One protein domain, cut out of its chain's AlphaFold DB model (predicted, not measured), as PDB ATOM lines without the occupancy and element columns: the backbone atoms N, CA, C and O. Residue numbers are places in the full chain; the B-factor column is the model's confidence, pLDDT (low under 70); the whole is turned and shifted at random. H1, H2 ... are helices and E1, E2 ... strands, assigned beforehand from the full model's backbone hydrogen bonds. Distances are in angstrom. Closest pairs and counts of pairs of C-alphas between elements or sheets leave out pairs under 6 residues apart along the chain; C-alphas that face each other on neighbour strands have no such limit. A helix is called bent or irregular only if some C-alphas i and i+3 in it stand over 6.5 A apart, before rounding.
ATOM      1  N   TYR A   6     -38.176  12.991  -7.051       86.44
ATOM      2  CA  TYR A   6     -36.847  13.518  -6.745       86.44
ATOM      3  C   TYR A   6     -36.097  13.834  -8.033       86.44
ATOM      4  O   TYR A   6     -35.944  12.947  -8.871       86.44
ATOM      5  N   SER A   7     -35.598  15.068  -8.139       86.50
ATOM      6  CA  SER A   7     -34.777  15.507  -9.267       86.50
ATOM      7  C   SER A   7     -33.582  14.581  -9.457       86.50
ATOM      8  O   SER A   7     -32.814  14.343  -8.518       86.50
ATOM      9  N   THR A   8     -33.397  14.099 -10.681       85.38
ATOM     10  CA  THR A   8     -32.289  13.197 -11.032       85.38
ATOM     11  C   THR A   8     -31.042  13.948 -11.493       85.38
ATOM     12  O   THR A   8     -29.954  13.376 -11.491       85.38
ATOM     13  N   PHE A   9     -31.200  15.226 -11.861       85.62
ATOM     14  CA  PHE A   9     -30.163  16.074 -12.468       85.62
ATOM     15  C   PHE A   9     -29.576  15.518 -13.776       85.62
ATOM     16  O   PHE A   9     -28.534  15.983 -14.232       85.62
ATOM     17  N   ASP A  10     -30.251  14.551 -14.398       90.75
ATOM     18  CA  ASP A  10     -29.845  13.932 -15.654       90.75
ATOM     19  C   ASP A  10     -30.866  14.294 -16.734       90.75
ATOM     20  O   ASP A  10     -31.945  13.698 -16.852       90.75
ATOM     21  N   LEU A  11     -30.540  15.340 -17.497       90.75
ATOM     22  CA  LEU A  11     -31.431  15.849 -18.534       90.75
ATOM     23  C   LEU A  11     -31.625  14.823 -19.654       90.75
ATOM     24  O   LEU A  11     -32.738  14.686 -20.149       90.75
ATOM     25  N   SER A  12     -30.581  14.074 -20.014       93.56
ATOM     26  CA  SER A  12     -30.657  13.054 -21.062       93.56
ATOM     27  C   SER A  12     -31.659  11.965 -20.690       93.56
ATOM     28  O   SER A  12     -32.583  11.702 -21.455       93.56
ATOM     29  N   LYS A  13     -31.573  11.422 -19.468       92.81
ATOM     30  CA  LYS A  13     -32.554  10.436 -18.982       92.81
ATOM     31  C   LYS A  13     -33.964  11.005 -18.892       92.81
ATOM     32  O   LYS A  13     -34.931  10.316 -19.210       92.81
ATOM     33  N   SER A  14     -34.096  12.257 -18.459       93.25
ATOM     34  CA  SER A  14     -35.401  12.919 -18.355       93.25
ATOM     35  C   SER A  14     -36.053  13.098 -19.731       93.25
ATOM     36  O   SER A  14     -37.257  12.881 -19.875       93.25
ATOM     37  N   LEU A  15     -35.258  13.437 -20.751       95.56
ATOM     38  CA  LEU A  15     -35.704  13.559 -22.139       95.56
ATOM     39  C   LEU A  15     -36.075  12.205 -22.747       95.56
ATOM     40  O   LEU A  15     -37.145  12.094 -23.340       95.56
ATOM     41  N   GLU A  16     -35.249  11.174 -22.554       95.88
ATOM     42  CA  GLU A  16     -35.550   9.807 -23.003       95.88
ATOM     43  C   GLU A  16     -36.871   9.312 -22.401       95.88
ATOM     44  O   GLU A  16     -37.759   8.847 -23.117       95.88
ATOM     45  N   HIS A  17     -37.047   9.496 -21.091       93.88
ATOM     46  CA  HIS A  17     -38.264   9.109 -20.388       93.88
ATOM     47  C   HIS A  17     -39.505   9.869 -20.876       93.88
ATOM     48  O   HIS A  17     -40.586   9.290 -21.030       93.88
ATOM     49  N   PHE A  18     -39.358  11.175 -21.116       95.69
ATOM     50  CA  PHE A  18     -40.414  12.006 -21.681       95.69
ATOM     51  C   PHE A  18     -40.805  11.516 -23.078       95.69
ATOM     52  O   PHE A  18     -41.988  11.277 -23.335       95.69
ATOM     53  N   GLN A  19     -39.820  11.317 -23.956       96.94
ATOM     54  CA  GLN A  19     -40.033  10.872 -25.327       96.94
ATOM     55  C   GLN A  19     -40.726   9.509 -25.360       96.94
ATOM     56  O   GLN A  19     -41.725   9.355 -26.063       96.94
ATOM     57  N   GLU A  20     -40.261   8.547 -24.562       96.38
ATOM     58  CA  GLU A  20     -40.861   7.216 -24.482       96.38
ATOM     59  C   GLU A  20     -42.342   7.289 -24.071       96.38
ATOM     60  O   GLU A  20     -43.210   6.699 -24.719       96.38
ATOM     61  N   LYS A  21     -42.659   8.032 -23.004       95.69
ATOM     62  CA  LYS A  21     -44.029   8.111 -22.480       95.69
ATOM     63  C   LYS A  21     -44.978   8.883 -23.387       95.69
ATOM     64  O   LYS A  21     -46.121   8.465 -23.556       95.69
ATOM     65  N   VAL A  22     -44.536  10.010 -23.942       95.38
ATOM     66  CA  VAL A  22     -45.386  10.845 -24.799       95.38
ATOM     67  C   VAL A  22     -45.635  10.166 -26.139       95.38
ATOM     68  O   VAL A  22     -46.772  10.183 -26.599       95.38
ATOM     69  N   THR A  23     -44.639   9.486 -26.718       95.50
ATOM     70  CA  THR A  23     -44.820   8.736 -27.975       95.50
ATOM     71  C   THR A  23     -45.943   7.709 -27.839       95.50
ATOM     72  O   THR A  23     -46.887   7.737 -28.623       95.50
ATOM     73  N   LYS A  24     -45.943   6.912 -26.760       92.81
ATOM     74  CA  LYS A  24     -47.014   5.937 -26.468       92.81
ATOM     75  C   LYS A  24     -48.405   6.570 -26.336       92.81
ATOM     76  O   LYS A  24     -49.405   5.930 -26.635       92.81
ATOM     77  N   LEU A  25     -48.496   7.813 -25.858       92.12
ATOM     78  CA  LEU A  25     -49.775   8.528 -25.726       92.12
ATOM     79  C   LEU A  25     -50.257   9.137 -27.051       92.12
ATOM     80  O   LEU A  25     -51.468   9.289 -27.243       92.12
ATOM     81  N   LEU A  26     -49.320   9.478 -27.937       90.94
ATOM     82  CA  LEU A  26     -49.582  10.005 -29.276       90.94
ATOM     83  C   LEU A  26     -49.886   8.905 -30.301       90.94
ATOM     84  O   LEU A  26     -50.477   9.197 -31.338       90.94
ATOM     85  N   GLU A  27     -49.527   7.653 -30.020       89.62
ATOM     86  CA  GLU A  27     -49.870   6.515 -30.871       89.62
ATOM     87  C   GLU A  27     -51.395   6.384 -31.060       89.62
ATOM     88  O   GLU A  27     -52.195   6.339 -30.112       89.62
ATOM     89  N   LEU A  28     -51.794   6.317 -32.333       81.38
ATOM     90  CA  LEU A  28     -53.182   6.215 -32.778       81.38
ATOM     91  C   LEU A  28     -53.632   4.746 -32.813       81.38
ATOM     92  O   LEU A  28     -53.893   4.184 -33.874       81.38
ATOM     93  N   THR A  29     -53.690   4.100 -31.652       84.62
ATOM     94  CA  THR A  29     -54.222   2.735 -31.504       84.62
ATOM     95  C   THR A  29     -55.708   2.757 -31.137       84.62
ATOM     96  O   THR A  29     -56.157   3.646 -30.411       84.62
ATOM     97  N   ASN A  30     -56.478   1.785 -31.645       81.75
ATOM     98  CA  ASN A  30     -57.913   1.590 -31.370       81.75
ATOM     99  C   ASN A  30     -58.790   2.836 -31.590       81.75
ATOM    100  O   ASN A  30     -59.590   3.193 -30.734       81.75
ATOM    101  N   ILE A  31     -58.659   3.501 -32.744       83.19
ATOM    102  CA  ILE A  31     -59.364   4.760 -33.079       83.19
ATOM    103  C   ILE A  31     -60.889   4.675 -32.865       83.19
ATOM    104  O   ILE A  31     -61.519   5.665 -32.506       83.19
ATOM    105  N   SER A  32     -61.490   3.494 -33.025       86.00
ATOM    106  CA  SER A  32     -62.919   3.259 -32.774       86.00
ATOM    107  C   SER A  32     -63.359   3.513 -31.328       86.00
ATOM    108  O   SER A  32     -64.541   3.721 -31.085       86.00
ATOM    109  N   GLU A  33     -62.430   3.488 -30.371       83.25
ATOM    110  CA  GLU A  33     -62.674   3.732 -28.943       83.25
ATOM    111  C   GLU A  33     -62.475   5.207 -28.559       83.25
ATOM    112  O   GLU A  33     -62.568   5.570 -27.388       83.25
ATOM    113  N   TRP A  34     -62.146   6.075 -29.522       85.31
ATOM    114  CA  TRP A  34     -61.786   7.457 -29.241       85.31
ATOM    115  C   TRP A  34     -63.033   8.326 -29.155       85.31
ATOM    116  O   TRP A  34     -63.661   8.656 -30.160       85.31
ATOM    117  N   ASP A  35     -63.346   8.761 -27.941       89.25
ATOM    118  CA  ASP A  35     -64.329   9.801 -27.676       89.25
ATOM    119  C   ASP A  35     -63.667  11.046 -27.053       89.25
ATOM    120  O   ASP A  35     -62.464  11.085 -26.765       89.25
ATOM    121  N   GLY A  36     -64.461  12.095 -26.823       89.50
ATOM    122  CA  GLY A  36     -63.967  13.334 -26.218       89.50
ATOM    123  C   GLY A  36     -63.384  13.157 -24.808       89.50
ATOM    124  O   GLY A  36     -62.533  13.948 -24.397       89.50
ATOM    125  N   HIS A  37     -63.802  12.127 -24.066       91.56
ATOM    126  CA  HIS A  37     -63.269  11.831 -22.740       91.56
ATOM    127  C   HIS A  37     -61.879  11.188 -22.837       91.56
ATOM    128  O   HIS A  37     -60.946  11.634 -22.166       91.56
ATOM    129  N   VAL A  38     -61.704  10.202 -23.721       90.00
ATOM    130  CA  VAL A  38     -60.410   9.560 -24.001       90.00
ATOM    131  C   VAL A  38     -59.378  10.590 -24.458       90.00
ATOM    132  O   VAL A  38     -58.249  10.588 -23.959       90.00
ATOM    133  N   PHE A  39     -59.763  11.519 -25.337       89.56
ATOM    134  CA  PHE A  39     -58.891  12.620 -25.757       89.56
ATOM    135  C   PHE A  39     -58.454  13.505 -24.589       89.56
ATOM    136  O   PHE A  39     -57.261  13.773 -24.433       89.56
ATOM    137  N   ARG A  40     -59.399  13.927 -23.740       92.81
ATOM    138  CA  ARG A  40     -59.108  14.780 -22.582       92.81
ATOM    139  C   ARG A  40     -58.155  14.102 -21.598       92.81
ATOM    140  O   ARG A  40     -57.231  14.742 -21.101       92.81
ATOM    141  N   GLU A  41     -58.348  12.814 -21.329       93.12
ATOM    142  CA  GLU A  41     -57.473  12.067 -20.424       93.12
ATOM    143  C   GLU A  41     -56.067  11.868 -21.006       93.12
ATOM    144  O   GLU A  41     -55.078  11.972 -20.277       93.12
ATOM    145  N   ARG A  42     -55.944  11.645 -22.321       92.38
ATOM    146  CA  ARG A  42     -54.636  11.621 -22.996       92.38
ATOM    147  C   ARG A  42     -53.943  12.978 -22.910       92.38
ATOM    148  O   ARG A  42     -52.784  13.032 -22.503       92.38
ATOM    149  N   GLU A  43     -54.650  14.063 -23.221       94.19
ATOM    150  CA  GLU A  43     -54.121  15.430 -23.131       94.19
ATOM    151  C   GLU A  43     -53.622  15.739 -21.714       94.19
ATOM    152  O   GLU A  43     -52.507  16.231 -21.527       94.19
ATOM    153  N   LYS A  44     -54.418  15.386 -20.699       96.31
ATOM    154  CA  LYS A  44     -54.055  15.562 -19.294       96.31
ATOM    155  C   LYS A  44     -52.781  14.797 -18.936       96.31
ATOM    156  O   LYS A  44     -51.884  15.385 -18.337       96.31
ATOM    157  N   LYS A  45     -52.654  13.530 -19.347       95.75
ATOM    158  CA  LYS A  45     -51.443  12.726 -19.105       95.75
ATOM    159  C   LYS A  45     -50.211  13.316 -19.787       95.75
ATOM    160  O   LYS A  45     -49.164  13.418 -19.153       95.75
ATOM    161  N   ILE A  46     -50.330  13.740 -21.048       96.38
ATOM    162  CA  ILE A  46     -49.232  14.398 -21.775       96.38
ATOM    163  C   ILE A  46     -48.798  15.661 -21.026       96.38
ATOM    164  O   ILE A  46     -47.606  15.865 -20.794       96.38
ATOM    165  N   ARG A  47     -49.760  16.480 -20.588       96.81
ATOM    166  CA  ARG A  47     -49.495  17.695 -19.812       96.81
ATOM    167  C   ARG A  47     -48.782  17.388 -18.496       96.81
ATOM    168  O   ARG A  47     -47.815  18.064 -18.169       96.81
ATOM    169  N   GLU A  48     -49.229  16.381 -17.752       96.19
ATOM    170  CA  GLU A  48     -48.588  15.961 -16.500       96.19
ATOM    171  C   GLU A  48     -47.129  15.544 -16.731       96.19
ATOM    172  O   GLU A  48     -46.241  16.018 -16.024       96.19
ATOM    173  N   ILE A  49     -46.860  14.740 -17.763       96.06
ATOM    174  CA  ILE A  49     -45.501  14.315 -18.133       96.06
ATOM    175  C   ILE A  49     -44.630  15.516 -18.544       96.06
ATOM    176  O   ILE A  49     -43.474  15.611 -18.130       96.06
ATOM    177  N   ALA A  50     -45.185  16.469 -19.298       96.81
ATOM    178  CA  ALA A  50     -44.480  17.689 -19.693       96.81
ATOM    179  C   ALA A  50     -44.131  18.590 -18.501       96.81
ATOM    180  O   ALA A  50     -43.032  19.140 -18.447       96.81
ATOM    181  N   LEU A  51     -45.031  18.712 -17.520       97.00
ATOM    182  CA  LEU A  51     -44.767  19.479 -16.301       97.00
ATOM    183  C   LEU A  51     -43.628  18.870 -15.477       97.00
ATOM    184  O   LEU A  51     -42.838  19.620 -14.910       97.00
ATOM    185  N   VAL A  52     -43.518  17.539 -15.429       95.62
ATOM    186  CA  VAL A  52     -42.393  16.852 -14.770       95.62
ATOM    187  C   VAL A  52     -41.074  17.160 -15.478       95.62
ATOM    188  O   VAL A  52     -40.120  17.551 -14.812       95.62
ATOM    189  N   LEU A  53     -41.019  17.079 -16.813       96.31
ATOM    190  CA  LEU A  53     -39.808  17.433 -17.568       96.31
ATOM    191  C   LEU A  53     -39.403  18.901 -17.341       96.31
ATOM    192  O   LEU A  53     -38.238  19.190 -17.077       96.31
ATOM    193  N   ALA A  54     -40.362  19.830 -17.387       96.81
ATOM    194  CA  ALA A  54     -40.105  21.236 -17.073       96.81
ATOM    195  C   ALA A  54     -39.579  21.418 -15.635       96.81
ATOM    196  O   ALA A  54     -38.690  22.241 -15.389       96.81
ATOM    197  N   GLY A  55     -40.096  20.622 -14.695       96.06
ATOM    198  CA  GLY A  55     -39.631  20.536 -13.314       96.06
ATOM    199  C   GLY A  55     -38.172  20.105 -13.185       96.06
ATOM    200  O   GLY A  55     -37.416  20.782 -12.489       96.06
ATOM    201  N   GLU A  56     -37.767  19.042 -13.886       95.38
ATOM    202  CA  GLU A  56     -36.382  18.540 -13.937       95.38
ATOM    203  C   GLU A  56     -35.427  19.572 -14.557       95.38
ATOM    204  O   GLU A  56     -34.385  19.875 -13.976       95.38
ATOM    205  N   CYS A  57     -35.800  20.196 -15.683       95.75
ATOM    206  CA  CYS A  57     -35.008  21.274 -16.290       95.75
ATOM    207  C   CYS A  57     -34.797  22.435 -15.308       95.75
ATOM    208  O   CYS A  57     -33.683  22.930 -15.137       95.75
ATOM    209  N   THR A  58     -35.867  22.851 -14.625       96.06
ATOM    210  CA  THR A  58     -35.807  23.918 -13.619       96.06
ATOM    211  C   THR A  58     -34.933  23.511 -12.434       96.06
ATOM    212  O   THR A  58     -34.129  24.311 -11.961       96.06
ATOM    213  N   ALA A  59     -35.056  22.270 -11.957       95.25
ATOM    214  CA  ALA A  59     -34.254  21.743 -10.860       95.25
ATOM    215  C   ALA A  59     -32.757  21.726 -11.199       95.25
ATOM    216  O   ALA A  59     -31.943  22.148 -10.377       95.25
ATOM    217  N   LEU A  60     -32.399  21.315 -12.418       94.88
ATOM    218  CA  LEU A  60     -31.023  21.330 -12.907       94.88
ATOM    219  C   LEU A  60     -30.460  22.756 -12.987       94.88
ATOM    220  O   LEU A  60     -29.356  23.010 -12.505       94.88
ATOM    221  N   LEU A  61     -31.228  23.701 -13.536       94.44
ATOM    222  CA  LEU A  61     -30.827  25.109 -13.599       94.44
ATOM    223  C   LEU A  61     -30.634  25.705 -12.199       94.44
ATOM    224  O   LEU A  61     -29.612  26.337 -11.943       94.44
ATOM    225  N   LEU A  62     -31.571  25.464 -11.276       93.94
ATOM    226  CA  LEU A  62     -31.458  25.911  -9.885       93.94
ATOM    227  C   LEU A  62     -30.234  25.313  -9.190       93.94
ATOM    228  O   LEU A  62     -29.551  26.011  -8.442       93.94
ATOM    229  N   TYR A  63     -29.947  24.035  -9.437       92.69
ATOM    230  CA  TYR A  63     -28.766  23.380  -8.892       92.69
ATOM    231  C   TYR A  63     -27.486  24.043  -9.394       92.69
ATOM    232  O   TYR A  63     -26.674  24.472  -8.575       92.69
ATOM    233  N   ASN A  64     -27.355  24.225 -10.707       92.00
ATOM    234  CA  ASN A  64     -26.186  24.863 -11.308       92.00
ATOM    235  C   ASN A  64     -26.006  26.306 -10.818       92.00
ATOM    236  O   ASN A  64     -24.901  26.686 -10.440       92.00
ATOM    237  N   LEU A  65     -27.091  27.087 -10.736       91.62
ATOM    238  CA  LEU A  65     -27.062  28.445 -10.183       91.62
ATOM    239  C   LEU A  65     -26.645  28.461  -8.708       91.62
ATOM    240  O   LEU A  65     -25.885  29.327  -8.297       91.62
ATOM    241  N   SER A  66     -27.094  27.492  -7.907       89.38
ATOM    242  CA  SER A  66     -26.725  27.410  -6.484       89.38
ATOM    243  C   SER A  66     -25.248  27.086  -6.243       89.38
ATOM    244  O   SER A  66     -24.760  27.276  -5.131       89.38
ATOM    245  N   GLN A  67     -24.564  26.541  -7.251       86.81
ATOM    246  CA  GLN A  67     -23.148  26.181  -7.200       86.81
ATOM    247  C   GLN A  67     -22.273  27.149  -8.009       86.81
ATOM    248  O   GLN A  67     -21.063  26.942  -8.072       86.81
ATOM    249  N   SER A  68     -22.846  28.176  -8.650       90.44
ATOM    250  CA  SER A  68     -22.057  29.117  -9.441       90.44
ATOM    251  C   SER A  68     -21.204  30.004  -8.539       90.44
ATOM    252  O   SER A  68     -21.633  30.406  -7.454       90.44
ATOM    253  N   GLN A  69     -19.994  30.329  -8.997       86.31
ATOM    254  CA  GLN A  69     -19.087  31.185  -8.235       86.31
ATOM    255  C   GLN A  69     -19.700  32.573  -8.015       86.31
ATOM    256  O   GLN A  69     -19.714  33.045  -6.887       86.31
ATOM    257  N   ASP A  70     -20.337  33.150  -9.038       88.50
ATOM    258  CA  ASP A  70     -21.035  34.437  -8.939       88.50
ATOM    259  C   ASP A  70     -22.074  34.469  -7.807       88.50
ATOM    260  O   ASP A  70     -22.205  35.467  -7.095       88.50
ATOM    261  N   PHE A  71     -22.830  33.380  -7.624       87.00
ATOM    262  CA  PHE A  71     -23.796  33.279  -6.535       87.00
ATOM    263  C   PHE A  71     -23.099  33.210  -5.174       87.00
ATOM    264  O   PHE A  71     -23.541  33.870  -4.233       87.00
ATOM    265  N   LEU A  72     -22.023  32.426  -5.066       83.62
ATOM    266  CA  LEU A  72     -21.253  32.291  -3.830       83.62
ATOM    267  C   LEU A  72     -20.583  33.614  -3.438       83.62
ATOM    268  O   LEU A  72     -20.728  34.036  -2.293       83.62
ATOM    269  N   ASP A  73     -19.951  34.297  -4.391       84.50
ATOM    270  CA  ASP A  73     -19.286  35.588  -4.194       84.50
ATOM    271  C   ASP A  73     -20.291  36.661  -3.780       84.50
ATOM    272  O   ASP A  73     -20.066  37.408  -2.827       84.50
ATOM    273  N   LYS A  74     -21.447  36.712  -4.448       85.88
ATOM    274  CA  LYS A  74     -22.510  37.648  -4.083       85.88
ATOM    275  C   LYS A  74     -23.080  37.344  -2.700       85.88
ATOM    276  O   LYS A  74     -23.296  38.261  -1.915       85.88
ATOM    277  N   ALA A  75     -23.312  36.072  -2.378       82.19
ATOM    278  CA  ALA A  75     -23.763  35.680  -1.046       82.19
ATOM    279  C   ALA A  75     -22.729  36.053   0.029       82.19
ATOM    280  O   ALA A  75     -23.101  36.455   1.130       82.19
ATOM    281  N   GLU A  76     -21.436  35.953  -0.281       79.50
ATOM    282  CA  GLU A  76     -20.365  36.409   0.592       79.50
ATOM    283  C   GLU A  76     -20.419  37.928   0.793       79.50
ATOM    284  O   GLU A  76     -20.552  38.368   1.932       79.50
ATOM    285  N   GLN A  77     -20.421  38.713  -0.289       83.06
ATOM    286  CA  GLN A  77     -20.477  40.181  -0.256       83.06
ATOM    287  C   GLN A  77     -21.684  40.713   0.522       83.06
ATOM    288  O   GLN A  77     -21.525  41.525   1.430       83.06
ATOM    289  N   GLU A  78     -22.888  40.223   0.222       81.56
ATOM    290  CA  GLU A  78     -24.127  40.667   0.878       81.56
ATOM    291  C   GLU A  78     -24.146  40.321   2.373       81.56
ATOM    292  O   GLU A  78     -24.796  40.991   3.174       81.56
ATOM    293  N   THR A  79     -23.419  39.276   2.778       75.38
ATOM    294  CA  THR A  79     -23.375  38.861   4.181       75.38
ATOM    295  C   THR A  79     -22.231  39.482   4.974       75.38
ATOM    296  O   THR A  79     -22.283  39.406   6.200       75.38
ATOM    297  N   GLN A  80     -21.255  40.141   4.332       70.25
ATOM    298  CA  GLN A  80     -20.104  40.771   4.999       70.25
ATOM    299  C   GLN A  80     -20.513  41.737   6.116       70.25
ATOM    300  O   GLN A  80     -19.909  41.731   7.187       70.25
ATOM    301  N   GLY A  81     -21.580  42.520   5.917       68.50
ATOM    302  CA  GLY A  81     -22.087  43.459   6.926       68.50
ATOM    303  C   GLY A  81     -22.680  42.795   8.177       68.50
ATOM    304  O   GLY A  81     -22.836  43.449   9.206       68.50
ATOM    305  N   TRP A  82     -23.001  41.501   8.113       66.19
ATOM    306  CA  TRP A  82     -23.505  40.706   9.240       66.19
ATOM    307  C   TRP A  82     -22.405  39.887   9.922       66.19
ATOM    308  O   TRP A  82     -22.678  39.124  10.851       66.19
ATOM    309  N   TRP A  83     -21.155  40.004   9.472       65.31
ATOM    310  CA  TRP A  83     -20.041  39.317  10.106       65.31
ATOM    311  C   TRP A  83     -19.637  40.074  11.372       65.31
ATOM    312  O   TRP A  83     -19.022  41.136  11.323       65.31
ATOM    313  N   GLN A  84     -19.985  39.525  12.534       65.25
ATOM    314  CA  GLN A  84     -19.442  39.981  13.809       65.25
ATOM    315  C   GLN A  84     -18.012  39.451  13.989       65.25
ATOM    316  O   GLN A  84     -17.603  38.489  13.340       65.25
ATOM    317  N   THR A  85     -17.256  39.989  14.951       60.88
ATOM    318  CA  THR A  85     -15.945  39.442  15.373       60.88
ATOM    319  C   THR A  85     -16.006  37.968  15.806       60.88
ATOM    320  O   THR A  85     -14.980  37.292  15.889       60.88
ATOM    321  N   SER A  86     -17.206  37.450  16.080       59.34
ATOM    322  CA  SER A  86     -17.489  36.058  16.430       59.34
ATOM    323  C   SER A  86     -17.819  35.162  15.215       59.34
ATOM    324  O   SER A  86     -17.813  33.932  15.352       59.34
ATOM    325  N   THR A  87     -18.058  35.747  14.036       63.59
ATOM    326  CA  THR A  87     -18.357  35.057  12.774       63.59
ATOM    327  C   THR A  87     -17.074  34.486  12.182       63.59
ATOM    328  O   THR A  87     -16.138  35.211  11.865       63.59
ATOM    329  N   LYS A  88     -17.004  33.155  12.054       57.41
ATOM    330  CA  LYS A  88     -15.793  32.463  11.576       57.41
ATOM    331  C   LYS A  88     -15.894  31.867  10.174       57.41
ATOM    332  O   LYS A  88     -14.851  31.578   9.596       57.41
ATOM    333  N   LYS A  89     -17.097  31.545   9.683       60.59
ATOM    334  CA  LYS A  89     -17.248  30.691   8.495       60.59
ATOM    335  C   LYS A  89     -18.629  30.799   7.846       60.59
ATOM    336  O   LYS A  89     -19.635  30.847   8.553       60.59
ATOM    337  N   HIS A  90     -18.676  30.668   6.521       67.56
ATOM    338  CA  HIS A  90     -19.889  30.318   5.780       67.56
ATOM    339  C   HIS A  90     -20.233  28.847   6.008       67.56
ATOM    340  O   HIS A  90     -19.521  27.926   5.596       67.56
ATOM    341  N   GLY A  91     -21.337  28.614   6.712       72.75
ATOM    342  CA  GLY A  91     -21.957  27.303   6.786       72.75
ATOM    343  C   GLY A  91     -22.691  26.982   5.487       72.75
ATOM    344  O   GLY A  91     -22.930  27.842   4.646       72.75
ATOM    345  N   CYS A  92     -23.099  25.728   5.326       79.06
ATOM    346  CA  CYS A  92     -24.001  25.323   4.252       79.06
ATOM    347  C   CYS A  92     -25.178  24.548   4.828       79.06
ATOM    348  O   CYS A  92     -24.982  23.654   5.655       79.06
ATOM    349  N   LYS A  93     -26.393  24.854   4.375       86.31
ATOM    350  CA  LYS A  93     -27.604  24.143   4.783       86.31
ATOM    351  C   LYS A  93     -28.290  23.543   3.568       86.31
ATOM    352  O   LYS A  93     -28.501  24.217   2.564       86.31
ATOM    353  N   LYS A  94     -28.659  22.266   3.679       89.44
ATOM    354  CA  LYS A  94     -29.487  21.607   2.667       89.44
ATOM    355  C   LYS A  94     -30.918  22.130   2.764       89.44
ATOM    356  O   LYS A  94     -31.489  22.168   3.856       89.44
ATOM    357  N   ARG A  95     -31.492  22.529   1.634       91.12
ATOM    358  CA  ARG A  95     -32.878  22.982   1.500       91.12
ATOM    359  C   ARG A  95     -33.543  22.219   0.367       91.12
ATOM    360  O   ARG A  95     -32.953  22.057  -0.693       91.12
ATOM    361  N   LYS A  96     -34.758  21.748   0.621       93.94
ATOM    362  CA  LYS A  96     -35.607  21.101  -0.375       93.94
ATOM    363  C   LYS A  96     -36.544  22.148  -0.955       93.94
ATOM    364  O   LYS A  96     -37.181  22.868  -0.189       93.94
ATOM    365  N   ILE A  97     -36.595  22.242  -2.273       92.81
ATOM    366  CA  ILE A  97     -37.477  23.144  -3.011       92.81
ATOM    367  C   ILE A  97     -38.331  22.279  -3.930       92.81
ATOM    368  O   ILE A  97     -37.813  21.380  -4.585       92.81
ATOM    369  N   LEU A  98     -39.635  22.535  -3.959       94.88
ATOM    370  CA  LEU A  98     -40.556  21.869  -4.873       94.88
ATOM    371  C   LEU A  98     -40.736  22.748  -6.112       94.88
ATOM    372  O   LEU A  98     -41.135  23.907  -5.990       94.88
ATOM    373  N   THR A  99     -40.424  22.214  -7.286       93.62
ATOM    374  CA  THR A  99     -40.580  22.884  -8.578       93.62
ATOM    375  C   THR A  99     -41.845  22.392  -9.295       93.62
ATOM    376  O   THR A  99     -42.660  21.633  -8.752       93.62
ATOM    377  N   VAL A 100     -42.045  22.879 -10.523       94.00
ATOM    378  CA  VAL A 100     -43.149  22.480 -11.405       94.00
ATOM    379  C   VAL A 100     -43.176  20.955 -11.578       94.00
ATOM    380  O   VAL A 100     -42.150  20.289 -11.496       94.00
ATOM    381  N   GLY A 101     -44.367  20.373 -11.742       92.94
ATOM    382  CA  GLY A 101     -44.509  18.917 -11.876       92.94
ATOM    383  C   GLY A 101     -44.281  18.133 -10.577       92.94
ATOM    384  O   GLY A 101     -44.180  16.913 -10.621       92.94
ATOM    385  N   ASN A 102     -44.240  18.808  -9.421       94.94
ATOM    386  CA  ASN A 102     -43.913  18.220  -8.115       94.94
ATOM    387  C   ASN A 102     -42.507  17.596  -8.064       94.94
ATOM    388  O   ASN A 102     -42.291  16.608  -7.354       94.94
ATOM    389  N   VAL A 103     -41.561  18.175  -8.807       94.31
ATOM    390  CA  VAL A 103     -40.158  17.757  -8.787       94.31
ATOM    391  C   VAL A 103     -39.453  18.427  -7.603       94.31
ATOM    392  O   VAL A 103     -39.405  19.646  -7.484       94.31
ATOM    393  N   GLU A 104     -38.944  17.637  -6.666       95.56
ATOM    394  CA  GLU A 104     -38.217  18.097  -5.488       95.56
ATOM    395  C   GLU A 104     -36.717  18.167  -5.791       95.56
ATOM    396  O   GLU A 104     -36.077  17.166  -6.123       95.56
ATOM    397  N   VAL A 105     -36.139  19.351  -5.604       94.25
ATOM    398  CA  VAL A 105     -34.706  19.604  -5.722       94.25
ATOM    399  C   VAL A 105     -34.097  19.869  -4.349       94.25
ATOM    400  O   VAL A 105     -34.624  20.640  -3.547       94.25
ATOM    401  N   SER A 106     -32.967  19.225  -4.057       93.69
ATOM    402  CA  SER A 106     -32.190  19.472  -2.839       93.69
ATOM    403  C   SER A 106     -30.985  20.353  -3.152       93.69
ATOM    404  O   SER A 106     -30.038  19.901  -3.787       93.69
ATOM    405  N   LEU A 107     -31.001  21.594  -2.669       91.31
ATOM    406  CA  LEU A 107     -29.918  22.563  -2.842       91.31
ATOM    407  C   LEU A 107     -29.083  22.690  -1.570       91.31
ATOM    408  O   LEU A 107     -29.607  22.611  -0.457       91.31
ATOM    409  N   LYS A 108     -27.779  22.930  -1.721       87.06
ATOM    410  CA  LYS A 108     -26.867  23.255  -0.618       87.06
ATOM    411  C   LYS A 108     -26.579  24.754  -0.664       87.06
ATOM    412  O   LYS A 108     -25.785  25.192  -1.483       87.06
ATOM    413  N   LEU A 109     -27.242  25.517   0.201       86.50
ATOM    414  CA  LEU A 109     -27.167  26.979   0.194       86.50
ATOM    415  C   LEU A 109     -26.230  27.490   1.300       86.50
ATOM    416  O   LEU A 109     -26.292  26.958   2.421       86.50
ATOM    417  N   PRO A 110     -25.380  28.495   1.019       80.31
ATOM    418  CA  PRO A 110     -24.541  29.126   2.025       80.31
ATOM    419  C   PRO A 110     -25.395  29.901   3.040       80.31
ATOM    420  O   PRO A 110     -26.467  30.409   2.716       80.31
ATOM    421  N   TYR A 111     -24.934  29.963   4.288       77.19
ATOM    422  CA  TYR A 111     -25.518  30.808   5.332       77.19
ATOM    423  C   TYR A 111     -24.452  31.238   6.349       77.19
ATOM    424  O   TYR A 111     -23.439  30.555   6.527       77.19
ATOM    425  N   VAL A 112     -24.687  32.360   7.029       70.38
ATOM    426  CA  VAL A 112     -23.786  32.881   8.069       70.38
ATOM    427  C   VAL A 112     -23.988  32.104   9.367       70.38
ATOM    428  O   VAL A 112     -25.122  31.885   9.794       70.38
ATOM    429  N   VAL A 113     -22.890  31.684   9.997       65.12
ATOM    430  CA  VAL A 113     -22.905  31.027  11.311       65.12
ATOM    431  C   VAL A 113     -22.277  31.952  12.347       65.12
ATOM    432  O   VAL A 113     -21.110  32.324  12.223       65.12
ATOM    433  N   GLU A 114     -23.030  32.263  13.398       61.41
ATOM    434  CA  GLU A 114     -22.520  32.953  14.583       61.41
ATOM    435  C   GLU A 114     -22.002  31.945  15.619       61.41
ATOM    436  O   GLU A 114     -22.533  30.839  15.771       61.41
ATOM    437  N   ARG A 115     -20.958  32.319  16.369       56.94
ATOM    438  CA  ARG A 115     -20.578  31.581  17.581       56.94
ATOM    439  C   ARG A 115     -21.621  31.843  18.659       56.94
ATOM    440  O   ARG A 115     -21.846  32.994  19.017       56.94
TER     441      ARG A 115
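What this domain is: This is residues 6 to 115 of the 122 residues of an uncharacterized protein of Nostoc flagelliforme CCNUN1 (UniProt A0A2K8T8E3). A long rod is built along helix H2, with the hairpin of strands E1 and E2 packed beside its residues 51 to 66, E2 the nearer strand, and helix H1 folded back along H2 as a helical hairpin. At the end of H2, the shorter helix H3 turns off steeply and packs on E2, while residues 27 to 38 stick out at the other end of the rod. The printed part has 110 residues, with three named helices and two named strands in the order H1, H2, H3, E1, E2; the sheet, order E1 - E2, is antiparallel, and the class is mixed, helices and strands. The whole is extended, with a radius of gyration of the C-alphas of 21.4 A and spans of 76 by 24 by 17 A.

How they stand to each other: E1, residues 89 to 98, and E2, residues 103 to 113, form a hairpin of antiparallel neighbours, with 158 degrees between their directions. N 95 and O 107 are 2.8 A apart and N 109 and O 93 are 3.0 A apart, both within hydrogen-bond range. H2, residues 36 to 66, comes closest to E2 at the C-alphas of Gly 55 and Val 103, 5.3 A apart. H2 and E1 are apart. H1, residues 11 to 26, touches H2, closest at the C-alphas of Val 22 and Ile 46, 6.0 A apart; this helical hairpin has a shallow tilt of 6 degrees, opposite ways. H1 is apart from E1 and E2. H3, residues 69 to 82, is close to H2 but not clearly touching, at a steep tilt of 65 degrees; their closest C-alphas, those of Leu 65 and Phe 71, are 6.9 A apart. The closest C-alphas of H3 and E2 are those of Thr 79 and Val 112, 7.1 A apart. H1 and H3 are apart. In H1 and H2 every O i to N i+4 pair is within hydrogen-bond range; in H3, 8 of 10 are.

Where its parts are: E1 measures 28.3 A from first to last C-alpha, and E2 29.6 A, ending at C-alpha 113 at (-22.905, 31.027, 11.311). H2 is the longest helix, 44.4 A from C-alpha 36 at (-63.967, 13.334, -26.218) to C-alpha 66. H1 measures 21.9 A and begins at C-alpha 11 at (-31.431, 15.849, -18.534). H3 measures 20.4 A and is only just irregular: C-alphas 78 and 81 are 7.0 A apart.

The domain as a whole: The two C-alphas farthest apart, those of Ser 32 and Thr 85, are 76.4 A apart. Residues 27 to 38, of which 36 to 38 belong to H2, stand free; the body without them spans 65 by 21 by 17 A. The printed part has no cut. The links H2 to H3 and E1 to E2 are tight, those from H1 to H2 and H3 to E1 are short, and no link is long. The mean pLDDT of the printed part is 86.9; residues 81 to 90 and 113 to 115 are under 70.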